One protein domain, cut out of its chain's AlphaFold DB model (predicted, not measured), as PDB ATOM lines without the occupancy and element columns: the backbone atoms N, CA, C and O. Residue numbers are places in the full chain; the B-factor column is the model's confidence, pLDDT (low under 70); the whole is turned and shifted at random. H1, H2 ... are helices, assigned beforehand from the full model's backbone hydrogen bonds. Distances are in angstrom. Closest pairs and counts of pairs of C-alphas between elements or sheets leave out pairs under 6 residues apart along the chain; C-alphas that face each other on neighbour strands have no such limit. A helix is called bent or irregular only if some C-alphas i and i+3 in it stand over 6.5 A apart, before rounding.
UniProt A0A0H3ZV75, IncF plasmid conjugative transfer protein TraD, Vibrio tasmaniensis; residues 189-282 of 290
ATOM      1  N   ALA A 189     -34.486  29.029  12.840       89.62
ATOM      2  CA  ALA A 189     -33.182  28.752  13.438       89.62
ATOM      3  C   ALA A 189     -33.293  27.914  14.723       89.62
ATOM      4  O   ALA A 189     -32.516  26.976  14.903       89.62
ATOM      5  N   MET A 190     -34.275  28.208  15.582       86.56
ATOM      6  CA  MET A 190     -34.541  27.433  16.801       86.56
ATOM      7  C   MET A 190     -35.005  26.020  16.466       86.56
ATOM      8  O   MET A 190     -34.481  25.062  17.024       86.56
ATOM      9  N   THR A 191     -35.914  25.878  15.500       87.19
ATOM     10  CA  THR A 191     -36.374  24.570  15.022       87.19
ATOM     11  C   THR A 191     -35.209  23.742  14.490       87.19
ATOM     12  O   THR A 191     -35.072  22.571  14.834       87.19
ATOM     13  N   LYS A 192     -34.313  24.354  13.708       87.19
ATOM     14  CA  LYS A 192     -33.114  23.682  13.191       87.19
ATOM     15  C   LYS A 192     -32.140  23.280  14.301       87.19
ATOM     16  O   LYS A 192     -31.546  22.208  14.222       87.19
ATOM     17  N   ALA A 193     -31.950  24.124  15.315       87.38
ATOM     18  CA  ALA A 193     -31.106  23.811  16.467       87.38
ATOM     19  C   ALA A 193     -31.684  22.651  17.292       87.38
ATOM     20  O   ALA A 193     -30.954  21.725  17.629       87.38
ATOM     21  N   TYR A 194     -32.995  22.658  17.528       84.56
ATOM     22  CA  TYR A 194     -33.709  21.583  18.213       84.56
ATOM     23  C   TYR A 194     -33.609  20.252  17.454       84.56
ATOM     24  O   TYR A 194     -33.226  19.234  18.021       84.56
ATOM     25  N   GLN A 195     -33.834  20.269  16.137       84.69
ATOM     26  CA  GLN A 195     -33.665  19.087  15.285       84.69
ATOM     27  C   GLN A 195     -32.230  18.543  15.311       84.69
ATOM     28  O   GLN A 195     -32.032  17.331  15.325       84.69
ATOM     29  N   LYS A 196     -31.222  19.424  15.338       85.56
ATOM     30  CA  LYS A 196     -29.817  19.021  15.494       85.56
ATOM     31  C   LYS A 196     -29.556  18.354  16.842       85.56
ATOM     32  O   LYS A 196     -28.891  17.327  16.859       85.56
ATOM     33  N   ALA A 197     -30.066  18.919  17.937       84.38
ATOM     34  CA  ALA A 197     -29.921  18.328  19.267       84.38
ATOM     35  C   ALA A 197     -30.499  16.905  19.295       84.38
ATOM     36  O   ALA A 197     -29.797  15.966  19.647       84.38
ATOM     37  N   ILE A 198     -31.709  16.726  18.758       81.81
ATOM     38  CA  ILE A 198     -32.372  15.416  18.675       81.81
ATOM     39  C   ILE A 198     -31.597  14.418  17.817       81.81
ATOM     40  O   ILE A 198     -31.522  13.236  18.152       81.81
ATOM     41  N   TYR A 199     -31.001  14.865  16.708       82.81
ATOM     42  CA  TYR A 199     -30.124  14.004  15.919       82.81
ATOM     43  C   TYR A 199     -28.951  13.485  16.761       82.81
ATOM     44  O   TYR A 199     -28.703  12.280  16.769       82.81
ATOM     45  N   PHE A 200     -28.261  14.365  17.490       81.50
ATOM     46  CA  PHE A 200     -27.114  13.978  18.313       81.50
ATOM     47  C   PHE A 200     -27.490  13.132  19.532       81.50
ATOM     48  O   PHE A 200     -26.687  12.308  19.952       81.50
ATOM     49  N   GLU A 201     -28.691  13.303  20.077       78.06
ATOM     50  CA  GLU A 201     -29.150  12.550  21.248       78.06
ATOM     51  C   GLU A 201     -29.723  11.179  20.887       78.06
ATOM     52  O   GLU A 201     -29.480  10.210  21.599       78.06
ATOM     53  N   CYS A 202     -30.471  11.062  19.787       74.88
ATOM     54  CA  CYS A 202     -31.228   9.841  19.496       74.88
ATOM     55  C   CYS A 202     -30.711   9.045  18.297       74.88
ATOM     56  O   CYS A 202     -30.909   7.834  18.239       74.88
ATOM     57  N   VAL A 203     -30.111   9.707  17.304       77.00
ATOM     58  CA  VAL A 203     -29.785   9.075  16.013       77.00
ATOM     59  C   VAL A 203     -28.293   8.788  15.903       77.00
ATOM     60  O   VAL A 203     -27.906   7.662  15.597       77.00
ATOM     61  N   ALA A 204     -27.451   9.779  16.197       80.38
ATOM     62  CA  ALA A 204     -26.000   9.652  16.129       80.38
ATOM     63  C   ALA A 204     -25.443   8.529  17.032       80.38
ATOM     64  O   ALA A 204     -24.619   7.758  16.541       80.38
ATOM     65  N   PRO A 205     -25.919   8.328  18.282       80.25
ATOM     66  CA  PRO A 205     -25.435   7.244  19.143       80.25
ATOM     67  C   PRO A 205     -25.699   5.850  18.563       80.25
ATOM     68  O   PRO A 205     -24.871   4.958  18.697       80.25
ATOM     69  N   GLY A 206     -26.826   5.658  17.867       76.25
ATOM     70  CA  GLY A 206     -27.152   4.388  17.214       76.25
ATOM     71  C   GLY A 206     -26.296   4.084  15.980       76.25
ATOM     72  O   GLY A 206     -26.208   2.925  15.583       76.25
ATOM     73  N   MET A 207     -25.674   5.105  15.381       75.19
ATOM     74  CA  MET A 207     -24.808   4.974  14.203       75.19
ATOM     75  C   MET A 207     -23.317   4.935  14.553       75.19
ATOM     76  O   MET A 207     -22.551   4.307  13.830       75.19
ATOM     77  N   LEU A 208     -22.908   5.623  15.622       78.38
ATOM     78  CA  LEU A 208     -21.499   5.865  15.949       78.38
ATOM     79  C   LEU A 208     -20.990   5.056  17.146       78.38
ATOM     80  O   LEU A 208     -19.781   4.898  17.272       78.38
ATOM     81  N   LEU A 209     -21.876   4.579  18.030       81.31
ATOM     82  CA  LEU A 209     -21.478   3.935  19.283       81.31
ATOM     83  C   LEU A 209     -21.791   2.439  19.295       81.31
ATOM     84  O   LEU A 209     -22.802   1.964  18.750       81.31
ATOM     85  N   ASN A 210     -20.926   1.695  19.983       82.94
ATOM     86  CA  ASN A 210     -21.114   0.268  20.214       82.94
ATOM     87  C   ASN A 210     -22.279   0.009  21.197       82.94
ATOM     88  O   ASN A 210     -22.874   0.927  21.765       82.94
ATOM     89  N   GLU A 211     -22.675  -1.255  21.344       76.62
ATOM     90  CA  GLU A 211     -23.854  -1.626  22.139       76.62
ATOM     91  C   GLU A 211     -23.679  -1.318  23.639       76.62
ATOM     92  O   GLU A 211     -24.624  -0.870  24.290       76.62
ATOM     93  N   GLU A 212     -22.462  -1.456  24.172       80.81
ATOM     94  CA  GLU A 212     -22.139  -1.153  25.572       80.81
ATOM     95  C   GLU A 212     -22.242   0.350  25.885       80.81
ATOM     96  O   GLU A 212     -22.925   0.744  26.834       80.81
ATOM     97  N   GLU A 213     -21.637   1.206  25.059       79.56
ATOM     98  CA  GLU A 213     -21.679   2.670  25.199       79.56
ATOM     99  C   GLU A 213     -23.101   3.216  25.041       79.56
ATOM    100  O   GLU A 213     -23.524   4.127  25.761       79.56
ATOM    101  N   ARG A 214     -23.876   2.630  24.125       76.50
ATOM    102  CA  ARG A 214     -25.275   3.000  23.891       76.50
ATOM    103  C   ARG A 214     -26.162   2.651  25.082       76.50
ATOM    104  O   ARG A 214     -27.007   3.461  25.465       76.50
ATOM    105  N   ASN A 215     -25.954   1.485  25.690       76.81
ATOM    106  CA  ASN A 215     -26.682   1.074  26.889       76.81
ATOM    107  C   ASN A 215     -26.353   1.987  28.079       76.81
ATOM    108  O   ASN A 215     -27.271   2.442  28.763       76.81
ATOM    109  N   ALA A 216     -25.079   2.349  28.265       81.12
ATOM    110  CA  ALA A 216     -24.665   3.294  29.302       81.12
ATOM    111  C   ALA A 216     -25.301   4.689  29.124       81.12
ATOM    112  O   ALA A 216     -25.798   5.275  30.088       81.12
ATOM    113  N   LEU A 217     -25.348   5.217  27.894       77.38
ATOM    114  CA  LEU A 217     -26.006   6.497  27.597       77.38
ATOM    115  C   LEU A 217     -27.520   6.446  27.811       77.38
ATOM    116  O   LEU A 217     -28.090   7.374  28.387       77.38
ATOM    117  N   THR A 218     -28.163   5.354  27.398       72.81
ATOM    118  CA  THR A 218     -29.610   5.161  27.566       72.81
ATOM    119  C   THR A 218     -29.988   5.120  29.048       72.81
ATOM    120  O   THR A 218     -30.981   5.725  29.455       72.81
ATOM    121  N   GLU A 219     -29.169   4.479  29.885       76.44
ATOM    122  CA  GLU A 219     -29.381   4.438  31.334       76.44
ATOM    123  C   GLU A 219     -29.228   5.825  31.988       76.44
ATOM    124  O   GLU A 219     -29.977   6.174  32.904       76.44
ATOM    125  N   ILE A 220     -28.284   6.646  31.513       76.69
ATOM    126  CA  ILE A 220     -28.108   8.033  31.973       76.69
ATOM    127  C   ILE A 220     -29.302   8.900  31.557       76.69
ATOM    128  O   ILE A 220     -29.786   9.695  32.363       76.69
ATOM    129  N   GLN A 221     -29.792   8.743  30.327       69.31
ATOM    130  CA  GLN A 221     -30.920   9.513  29.801       69.31
ATOM    131  C   GLN A 221     -32.234   9.154  30.506       69.31
ATOM    132  O   GLN A 221     -32.993  10.044  30.881       69.31
ATOM    133  N   ALA A 222     -32.470   7.869  30.787       66.94
ATOM    134  CA  ALA A 222     -33.645   7.419  31.535       66.94
ATOM    135  C   ALA A 222     -33.717   8.018  32.953       66.94
ATOM    136  O   ALA A 222     -34.808   8.239  33.472       66.94
ATOM    137  N   LYS A 223     -32.568   8.334  33.567       72.75
ATOM    138  CA  LYS A 223     -32.484   8.979  34.889       72.75
ATOM    139  C   LYS A 223     -32.787  10.484  34.869       72.75
ATOM    140  O   LYS A 223     -32.844  11.082  35.941       72.75
ATOM    141  N   GLN A 224     -32.943  11.111  33.698       66.00
ATOM    142  CA  GLN A 224     -33.237  12.549  33.595       66.00
ATOM    143  C   GLN A 224     -34.726  12.891  33.735       66.00
ATOM    144  O   GLN A 224     -35.041  14.049  34.003       66.00
ATOM    145  N   PHE A 225     -35.626  11.919  33.579       65.75
ATOM    146  CA  PHE A 225     -37.069  12.145  33.657       65.75
ATOM    147  C   PHE A 225     -37.615  11.764  35.031       65.75
ATOM    148  O   PHE A 225     -37.416  10.641  35.496       65.75
ATOM    149  N   GLU A 226     -38.326  12.694  35.670       59.59
ATOM    150  CA  GLU A 226     -38.903  12.498  37.004       59.59
ATOM    151  C   GLU A 226     -40.331  11.926  36.934       59.59
ATOM    152  O   GLU A 226     -40.753  11.228  37.860       59.59
ATOM    153  N   THR A 227     -41.061  12.143  35.826       68.38
ATOM    154  CA  THR A 227     -42.443  11.657  35.658       68.38
ATOM    155  C   THR A 227     -42.715  10.938  34.318       68.38
ATOM    156  O   THR A 227     -42.140  11.285  33.282       68.38
ATOM    157  N   PRO A 228     -43.638   9.948  34.278       63.47
ATOM    158  CA  PRO A 228     -43.995   9.231  33.041       63.47
ATOM    159  C   PRO A 228     -44.726  10.073  31.978       63.47
ATOM    160  O   PRO A 228     -44.751   9.698  30.806       63.47
ATOM    161  N   GLU A 229     -45.367  11.176  32.368       65.81
ATOM    162  CA  GLU A 229     -46.122  12.043  31.451       65.81
ATOM    163  C   GLU A 229     -45.204  12.987  30.668       65.81
ATOM    164  O   GLU A 229     -45.382  13.151  29.458       65.81
ATOM    165  N   GLU A 230     -44.174  13.532  31.322       63.84
ATOM    166  CA  GLU A 230     -43.106  14.302  30.673       63.84
ATOM    167  C   GLU A 230     -42.377  13.457  29.625       63.84
ATOM    168  O   GLU A 230     -42.163  13.908  28.500       63.84
ATOM    169  N   MET A 231     -42.104  12.193  29.961       62.78
ATOM    170  CA  MET A 231     -41.476  11.237  29.053       62.78
ATOM    171  C   MET A 231     -42.305  11.019  27.778       62.78
ATOM    172  O   MET A 231     -41.749  10.995  26.680       62.78
ATOM    173  N   LYS A 232     -43.637  10.894  27.880       68.56
ATOM    174  CA  LYS A 232     -44.513  10.712  26.706       68.56
ATOM    175  C   LYS A 232     -44.537  11.943  25.803       68.56
ATOM    176  O   LYS A 232     -44.402  11.804  24.589       68.56
ATOM    177  N   LEU A 233     -44.671  13.132  26.387       66.06
ATOM    178  CA  LEU A 233     -44.729  14.383  25.631       66.06
ATOM    179  C   LEU A 233     -43.407  14.674  24.903       66.06
ATOM    180  O   LEU A 233     -43.428  15.117  23.753       66.06
ATOM    181  N   GLU A 234     -42.267  14.399  25.541       67.12
ATOM    182  CA  GLU A 234     -40.968  14.466  24.869       67.12
ATOM    183  C   GLU A 234     -40.824  13.400  23.784       67.12
ATOM    184  O   GLU A 234     -40.380  13.720  22.685       67.12
ATOM    185  N   THR A 235     -41.249  12.159  24.037       66.19
ATOM    186  CA  THR A 235     -41.161  11.077  23.043       66.19
ATOM    187  C   THR A 235     -41.913  11.436  21.760       66.19
ATOM    188  O   THR A 235     -41.391  11.227  20.663       66.19
ATOM    189  N   ASP A 236     -43.097  12.039  21.870       71.50
ATOM    190  CA  ASP A 236     -43.879  12.476  20.711       71.50
ATOM    191  C   ASP A 236     -43.171  13.593  19.922       71.50
ATOM    192  O   ASP A 236     -43.130  13.564  18.686       71.50
ATOM    193  N   GLN A 237     -42.561  14.559  20.615       70.75
ATOM    194  CA  GLN A 237     -41.795  15.638  19.979       70.75
ATOM    195  C   GLN A 237     -40.512  15.120  19.318       70.75
ATOM    196  O   GLN A 237     -40.194  15.510  18.190       70.75
ATOM    197  N   ILE A 238     -39.817  14.190  19.975       69.38
ATOM    198  CA  ILE A 238     -38.627  13.515  19.457       69.38
ATOM    199  C   ILE A 238     -38.975  12.735  18.189       69.38
ATOM    200  O   ILE A 238     -38.299  12.892  17.172       69.38
ATOM    201  N   GLN A 239     -40.061  11.957  18.188       71.56
ATOM    202  CA  GLN A 239     -40.503  11.212  17.006       71.56
ATOM    203  C   GLN A 239     -40.856  12.133  15.830       71.56
ATOM    204  O   GLN A 239     -40.525  11.831  14.678       71.56
ATOM    205  N   GLN A 240     -41.505  13.268  16.093       71.56
ATOM    206  CA  GLN A 240     -41.805  14.258  15.055       71.56
ATOM    207  C   GLN A 240     -40.527  14.894  14.491       71.56
ATOM    208  O   GLN A 240     -40.378  15.013  13.273       71.56
ATOM    209  N   ALA A 241     -39.575  15.255  15.349       70.94
ATOM    210  CA  ALA A 241     -38.313  15.855  14.934       70.94
ATOM    211  C   ALA A 241     -37.383  14.866  14.212       70.94
ATOM    212  O   ALA A 241     -36.728  15.261  13.246       70.94
ATOM    213  N   GLN A 242     -37.370  13.583  14.591       67.75
ATOM    214  CA  GLN A 242     -36.631  12.527  13.884       67.75
ATOM    215  C   GLN A 242     -37.068  12.392  12.420       67.75
ATOM    216  O   GLN A 242     -36.260  12.088  11.543       67.75
ATOM    217  N   ARG A 243     -38.345  12.664  12.128       72.62
ATOM    218  CA  ARG A 243     -38.889  12.623  10.762       72.62
ATOM    219  C   ARG A 243     -38.556  13.866   9.931       72.62
ATOM    220  O   ARG A 243     -38.845  13.867   8.731       72.62
ATOM    221  N   SER A 244     -37.949  14.894  10.533       79.00
ATOM    222  CA  SER A 244     -37.620  16.152   9.860       79.00
ATOM    223  C   SER A 244     -36.514  16.008   8.810       79.00
ATOM    224  O   SER A 244     -35.635  15.150   8.902       79.00
ATOM    225  N   GLU A 245     -36.534  16.891   7.809       75.38
ATOM    226  CA  GLU A 245     -35.538  16.911   6.729       75.38
ATOM    227  C   GLU A 245     -34.116  17.175   7.240       75.38
ATOM    228  O   GLU A 245     -33.164  16.580   6.740       75.38
ATOM    229  N   THR A 246     -33.958  18.001   8.280       73.25
ATOM    230  CA  THR A 246     -32.648  18.308   8.875       73.25
ATOM    231  C   THR A 246     -31.992  17.067   9.479       73.25
ATOM    232  O   THR A 246     -30.800  16.852   9.272       73.25
ATOM    233  N   VAL A 247     -32.756  16.242  10.205       75.31
ATOM    234  CA  VAL A 247     -32.245  14.998  10.807       75.31
ATOM    235  C   VAL A 247     -31.862  14.003   9.713       75.31
ATOM    236  O   VAL A 247     -30.776  13.432   9.761       75.31
ATOM    237  N   LYS A 248     -32.706  13.856   8.683       78.56
ATOM    238  CA  LYS A 248     -32.424  12.986   7.531       78.56
ATOM    239  C   LYS A 248     -31.159  13.405   6.780       78.56
ATOM    240  O   LYS A 248     -30.345  12.546   6.463       78.56
ATOM    241  N   ALA A 249     -30.970  14.703   6.547       78.19
ATOM    242  CA  ALA A 249     -29.795  15.237   5.862       78.19
ATOM    243  C   ALA A 249     -28.494  15.057   6.667       78.19
ATOM    244  O   ALA A 249     -27.427  14.857   6.091       78.19
ATOM    245  N   LEU A 250     -28.561  15.134   8.001       78.75
ATOM    246  CA  LEU A 250     -27.408  14.864   8.868       78.75
ATOM    247  C   LEU A 250     -27.080  13.370   8.908       78.75
ATOM    248  O   LEU A 250     -25.921  13.005   8.750       78.75
ATOM    249  N   ALA A 251     -28.096  12.514   9.031       77.75
ATOM    250  CA  ALA A 251     -27.934  11.064   8.997       77.75
ATOM    251  C   ALA A 251     -27.340  10.572   7.668       77.75
ATOM    252  O   ALA A 251     -26.426   9.750   7.676       77.75
ATOM    253  N   SER A 252     -27.806  11.100   6.529       76.69
ATOM    254  CA  SER A 252     -27.253  10.744   5.219       76.69
ATOM    255  C   SER A 252     -25.793  11.177   5.094       76.69
ATOM    256  O   SER A 252     -24.953  10.361   4.728       76.69
ATOM    257  N   LYS A 253     -25.473  12.415   5.489       80.94
ATOM    258  CA  LYS A 253     -24.107  12.947   5.449       80.94
ATOM    259  C   LYS A 253     -23.142  12.142   6.323       80.94
ATOM    260  O   LYS A 253     -22.024  11.867   5.900       80.94
ATOM    261  N   GLU A 254     -23.568  11.751   7.522       79.50
ATOM    262  CA  GLU A 254     -22.734  10.946   8.418       79.50
ATOM    263  C   GLU A 254     -22.557   9.518   7.883       79.50
ATOM    264  O   GLU A 254     -21.456   8.982   7.922       79.50
ATOM    265  N   SER A 255     -23.600   8.929   7.284       74.81
ATOM    266  CA  SER A 255     -23.505   7.608   6.647       74.81
ATOM    267  C   SER A 255     -22.579   7.596   5.425       74.81
ATOM    268  O   SER A 255     -21.874   6.616   5.197       74.81
ATOM    269  N   GLU A 256     -22.548   8.680   4.645       74.81
ATOM    270  CA  GLU A 256     -21.609   8.854   3.531       74.81
ATOM    271  C   GLU A 256     -20.171   8.981   4.038       74.81
ATOM    272  O   GLU A 256     -19.263   8.398   3.450       74.81
ATOM    273  N   LYS A 257     -19.974   9.678   5.161       76.75
ATOM    274  CA  LYS A 257     -18.666   9.851   5.793       76.75
ATOM    275  C   LYS A 257     -18.132   8.551   6.411       76.75
ATOM    276  O   LYS A 257     -16.984   8.198   6.180       76.75
ATOM    277  N   LEU A 258     -18.976   7.786   7.103       69.75
ATOM    278  CA  LEU A 258     -18.634   6.446   7.604       69.75
ATOM    279  C   LEU A 258     -18.262   5.488   6.464       69.75
ATOM    280  O   LEU A 258     -17.301   4.735   6.574       69.75
ATOM    281  N   LYS A 259     -18.979   5.551   5.335       69.81
ATOM    282  CA  LYS A 259     -18.628   4.777   4.134       69.81
ATOM    283  C   LYS A 259     -17.296   5.216   3.525       69.81
ATOM    284  O   LYS A 259     -16.555   4.361   3.052       69.81
ATOM    285  N   SER A 260     -16.980   6.513   3.522       65.12
ATOM    286  CA  SER A 260     -15.688   6.995   3.022       65.12
ATOM    287  C   SER A 260     -14.523   6.682   3.958       65.12
ATOM    288  O   SER A 260     -13.428   6.430   3.467       65.12
ATOM    289  N   ASP A 261     -14.754   6.674   5.272       61.31
ATOM    290  CA  ASP A 261     -13.730   6.397   6.289       61.31
ATOM    291  C   ASP A 261     -13.443   4.889   6.424       61.31
ATOM    292  O   ASP A 261     -12.304   4.515   6.696       61.31
ATOM    293  N   ASN A 262     -14.429   4.022   6.148       59.09
ATOM    294  CA  ASN A 262     -14.246   2.564   6.110       59.09
ATOM    295  C   ASN A 262     -13.725   2.050   4.755       59.09
ATOM    296  O   ASN A 262     -13.112   0.989   4.702       59.09
ATOM    297  N   ALA A 263     -13.888   2.806   3.659       54.56
ATOM    298  CA  ALA A 263     -13.421   2.406   2.325       54.56
ATOM    299  C   ALA A 263     -11.915   2.046   2.222       54.56
ATOM    300  O   ALA A 263     -11.583   1.148   1.444       54.56
ATOM    301  N   PRO A 264     -10.980   2.687   2.957       54.34
ATOM    302  CA  PRO A 264      -9.579   2.273   3.000       54.34
ATOM    303  C   PRO A 264      -9.356   0.978   3.796       54.34
ATOM    304  O   PRO A 264      -8.492   0.191   3.423       54.34
ATOM    305  N   GLN A 265     -10.119   0.749   4.871       53.94
ATOM    306  CA  GLN A 265     -10.020  -0.462   5.698       53.94
ATOM    307  C   GLN A 265     -10.611  -1.680   4.982       53.94
ATOM    308  O   GLN A 265      -9.997  -2.743   4.994       53.94
ATOM    309  N   ASP A 266     -11.736  -1.502   4.286       54.38
ATOM    310  CA  ASP A 266     -12.358  -2.546   3.467       54.38
ATOM    311  C   ASP A 266     -11.481  -2.914   2.261       54.38
ATOM    312  O   ASP A 266     -11.347  -4.092   1.938       54.38
ATOM    313  N   ARG A 267     -10.815  -1.931   1.628       54.09
ATOM    314  CA  ARG A 267      -9.822  -2.199   0.572       54.09
ATOM    315  C   ARG A 267      -8.588  -2.922   1.094       54.09
ATOM    316  O   ARG A 267      -8.145  -3.859   0.448       54.09
ATOM    317  N   ALA A 268      -8.058  -2.529   2.251       55.41
ATOM    318  CA  ALA A 268      -6.915  -3.214   2.851       55.41
ATOM    319  C   ALA A 268      -7.257  -4.663   3.242       55.41
ATOM    320  O   ALA A 268      -6.435  -5.552   3.050       55.41
ATOM    321  N   HIS A 269      -8.471  -4.921   3.740       57.53
ATOM    322  CA  HIS A 269      -8.945  -6.280   4.013       57.53
ATOM    323  C   HIS A 269      -9.163  -7.101   2.737       57.53
ATOM    324  O   HIS A 269      -8.741  -8.251   2.696       57.53
ATOM    325  N   GLN A 270      -9.743  -6.516   1.685       57.28
ATOM    326  CA  GLN A 270      -9.889  -7.191   0.390       57.28
ATOM    327  C   GLN A 270      -8.540  -7.493  -0.271       57.28
ATOM    328  O   GLN A 270      -8.368  -8.585  -0.795       57.28
ATOM    329  N   GLU A 271      -7.569  -6.579  -0.211       61.91
ATOM    330  CA  GLU A 271      -6.214  -6.816  -0.731       61.91
ATOM    331  C   GLU A 271      -5.473  -7.895   0.076       61.91
ATOM    332  O   GLU A 271      -4.756  -8.710  -0.504       61.91
ATOM    333  N   LEU A 272      -5.670  -7.951   1.400       55.56
ATOM    334  CA  LEU A 272      -5.132  -9.018   2.249       55.56
ATOM    335  C   LEU A 272      -5.766 -10.378   1.920       55.56
ATOM    336  O   LEU A 272      -5.028 -11.347   1.747       55.56
ATOM    337  N   ASP A 273      -7.088 -10.444   1.759       54.78
ATOM    338  CA  ASP A 273      -7.799 -11.675   1.394       54.78
ATOM    339  C   ASP A 273      -7.443 -12.138  -0.031       54.78
ATOM    340  O   ASP A 273      -7.164 -13.316  -0.245       54.78
ATOM    341  N   GLU A 274      -7.361 -11.227  -1.008       61.72
ATOM    342  CA  GLU A 274      -6.916 -11.545  -2.373       61.72
ATOM    343  C   GLU A 274      -5.449 -12.004  -2.402       61.72
ATOM    344  O   GLU A 274      -5.111 -12.936  -3.138       61.72
ATOM    345  N   SER A 275      -4.575 -11.414  -1.578       60.72
ATOM    346  CA  SER A 275      -3.175 -11.846  -1.466       60.72
ATOM    347  C   SER A 275      -3.021 -13.213  -0.787       60.72
ATOM    348  O   SER A 275      -2.184 -14.002  -1.224       60.72
ATOM    349  N   ALA A 276      -3.859 -13.535   0.204       57.28
ATOM    350  CA  ALA A 276      -3.894 -14.851   0.840       57.28
ATOM    351  C   ALA A 276      -4.387 -15.932  -0.136       57.28
ATOM    352  O   ALA A 276      -3.750 -16.972  -0.280       57.28
ATOM    353  N   ILE A 277      -5.447 -15.642  -0.900       60.69
ATOM    354  CA  ILE A 277      -5.962 -16.540  -1.946       60.69
ATOM    355  C   ILE A 277      -4.920 -16.747  -3.057       60.69
ATOM    356  O   ILE A 277      -4.780 -17.849  -3.582       60.69
ATOM    357  N   SER A 278      -4.155 -15.710  -3.410       57.06
ATOM    358  CA  SER A 278      -3.091 -15.810  -4.420       57.06
ATOM    359  C   SER A 278      -1.902 -16.654  -3.941       57.06
ATOM    360  O   SER A 278      -1.353 -17.425  -4.726       57.06
ATOM    361  N   GLN A 279      -1.524 -16.551  -2.661       53.84
ATOM    362  CA  GLN A 279      -0.462 -17.370  -2.062       53.84
ATOM    363  C   GLN A 279      -0.847 -18.852  -1.954       53.84
ATOM    364  O   GLN A 279      -0.003 -19.713  -2.203       53.84
ATOM    365  N   ASP A 280      -2.114 -19.158  -1.664       50.88
ATOM    366  CA  ASP A 280      -2.610 -20.540  -1.628       50.88
ATOM    367  C   ASP A 280      -2.616 -21.190  -3.028       50.88
ATOM    368  O   ASP A 280      -2.270 -22.364  -3.172       50.88
ATOM    369  N   ILE A 281      -2.914 -20.421  -4.085       52.44
ATOM    370  CA  ILE A 281      -2.867 -20.896  -5.482       52.44
ATOM    371  C   ILE A 281      -1.417 -21.114  -5.963       52.44
ATOM    372  O   ILE A 281      -1.151 -22.067  -6.699       52.44
ATOM    373  N   GLU A 282      -0.461 -20.273  -5.548       49.75
ATOM    374  CA  GLU A 282       0.966 -20.481  -5.854       49.75
ATOM    375  C   GLU A 282       1.552 -21.701  -5.120       49.75
ATOM    376  O   GLU A 282       2.397 -22.399  -5.687       49.75
TER     377      GLU A 282
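What this domain is: This is residues 189 to 282 of the 290 residues of the protein "IncF plasmid conjugative transfer protein TraD" of Vibrio tasmaniensis (UniProt A0A0H3ZV75). Three helices, H1, H2 and H3, make a loose, open triangle, and a long bent helix, H4, sets out from the corner where H3 comes back to H1 and ends in an arm that sticks out, residues 259 to 282. The first turns of H4, residues 246 to 251, pack on H1, while H2 makes the side of the triangle that touches no helix. The printed part has 94 residues with four named helices, H1, H2, H3 and H4 in that order, and no named strand; its class is all helix. It is extended, with a radius of gyration of the C-alphas of 19.9 A and spans of 68 by 29 by 14 A, and the arm makes the length.

How they stand to each other: H1, residues 189 to 208, has a kink of 37 degrees near residue 202 and is only just irregular, with C-alphas 201 and 204 6.7 A apart. H2, residues 211 to 222, is close to H1 but not clearly touching it; their closest C-alphas, those of Pro 205 and Arg 214, are 6.4 A apart, and they run opposite ways at a steep tilt of 42 degrees. H3, residues 228 to 242, is apart from H2. With residues 238 to 242 alone H3 touches residues 195 to 203 of H1, about perpendicular at 86 degrees; the closest C-alphas, of Gln 195 and Ala 241, are 5.7 A apart. H4, residues 245 to 282, was assigned as one helix by its hydrogen bonds but is bent, with C-alphas 261 and 264 6.7 A apart; its arms are H4a, residues 245 to 261, and H4b, residues 264 to 282, at 36 degrees, only just a steep tilt. H4a touches H1 with residues 246 to 251 alone, the same way at a steep tilt of 39 degrees; the closest C-alphas, of Tyr 199 and Val 247, are 5.6 A apart. H4b is apart from H1, H2 and H3. In H2, H3, H4a and H4b every O i to N i+4 pair is within hydrogen-bond range; in H1, 13 of 16 are.

Where its parts are: H1 begins at C-alpha 189, (-33.182, 28.752, 13.438), and is 25.8 A long from first to last C-alpha. H2 measures 16.3 A and H3 20.8 A. H4a, 24.2 A long, begins at C-alpha 245, (-35.538, 16.911, 6.729). H4b, 26.6 A long, ends at C-alpha 282, (0.966, -20.481, -5.854).

The domain as a whole: The two C-alphas farthest apart, of Glu 229 and Glu 282, are 68.3 A apart. Without residues 259 to 282, which stand free, the body spans 38 by 32 by 16 A. The printed part has no cut, and its three links are tight. The mean pLDDT of the printed part is 70.9; 41 residues are under 70, among them 224 to 235 and 258 to 282.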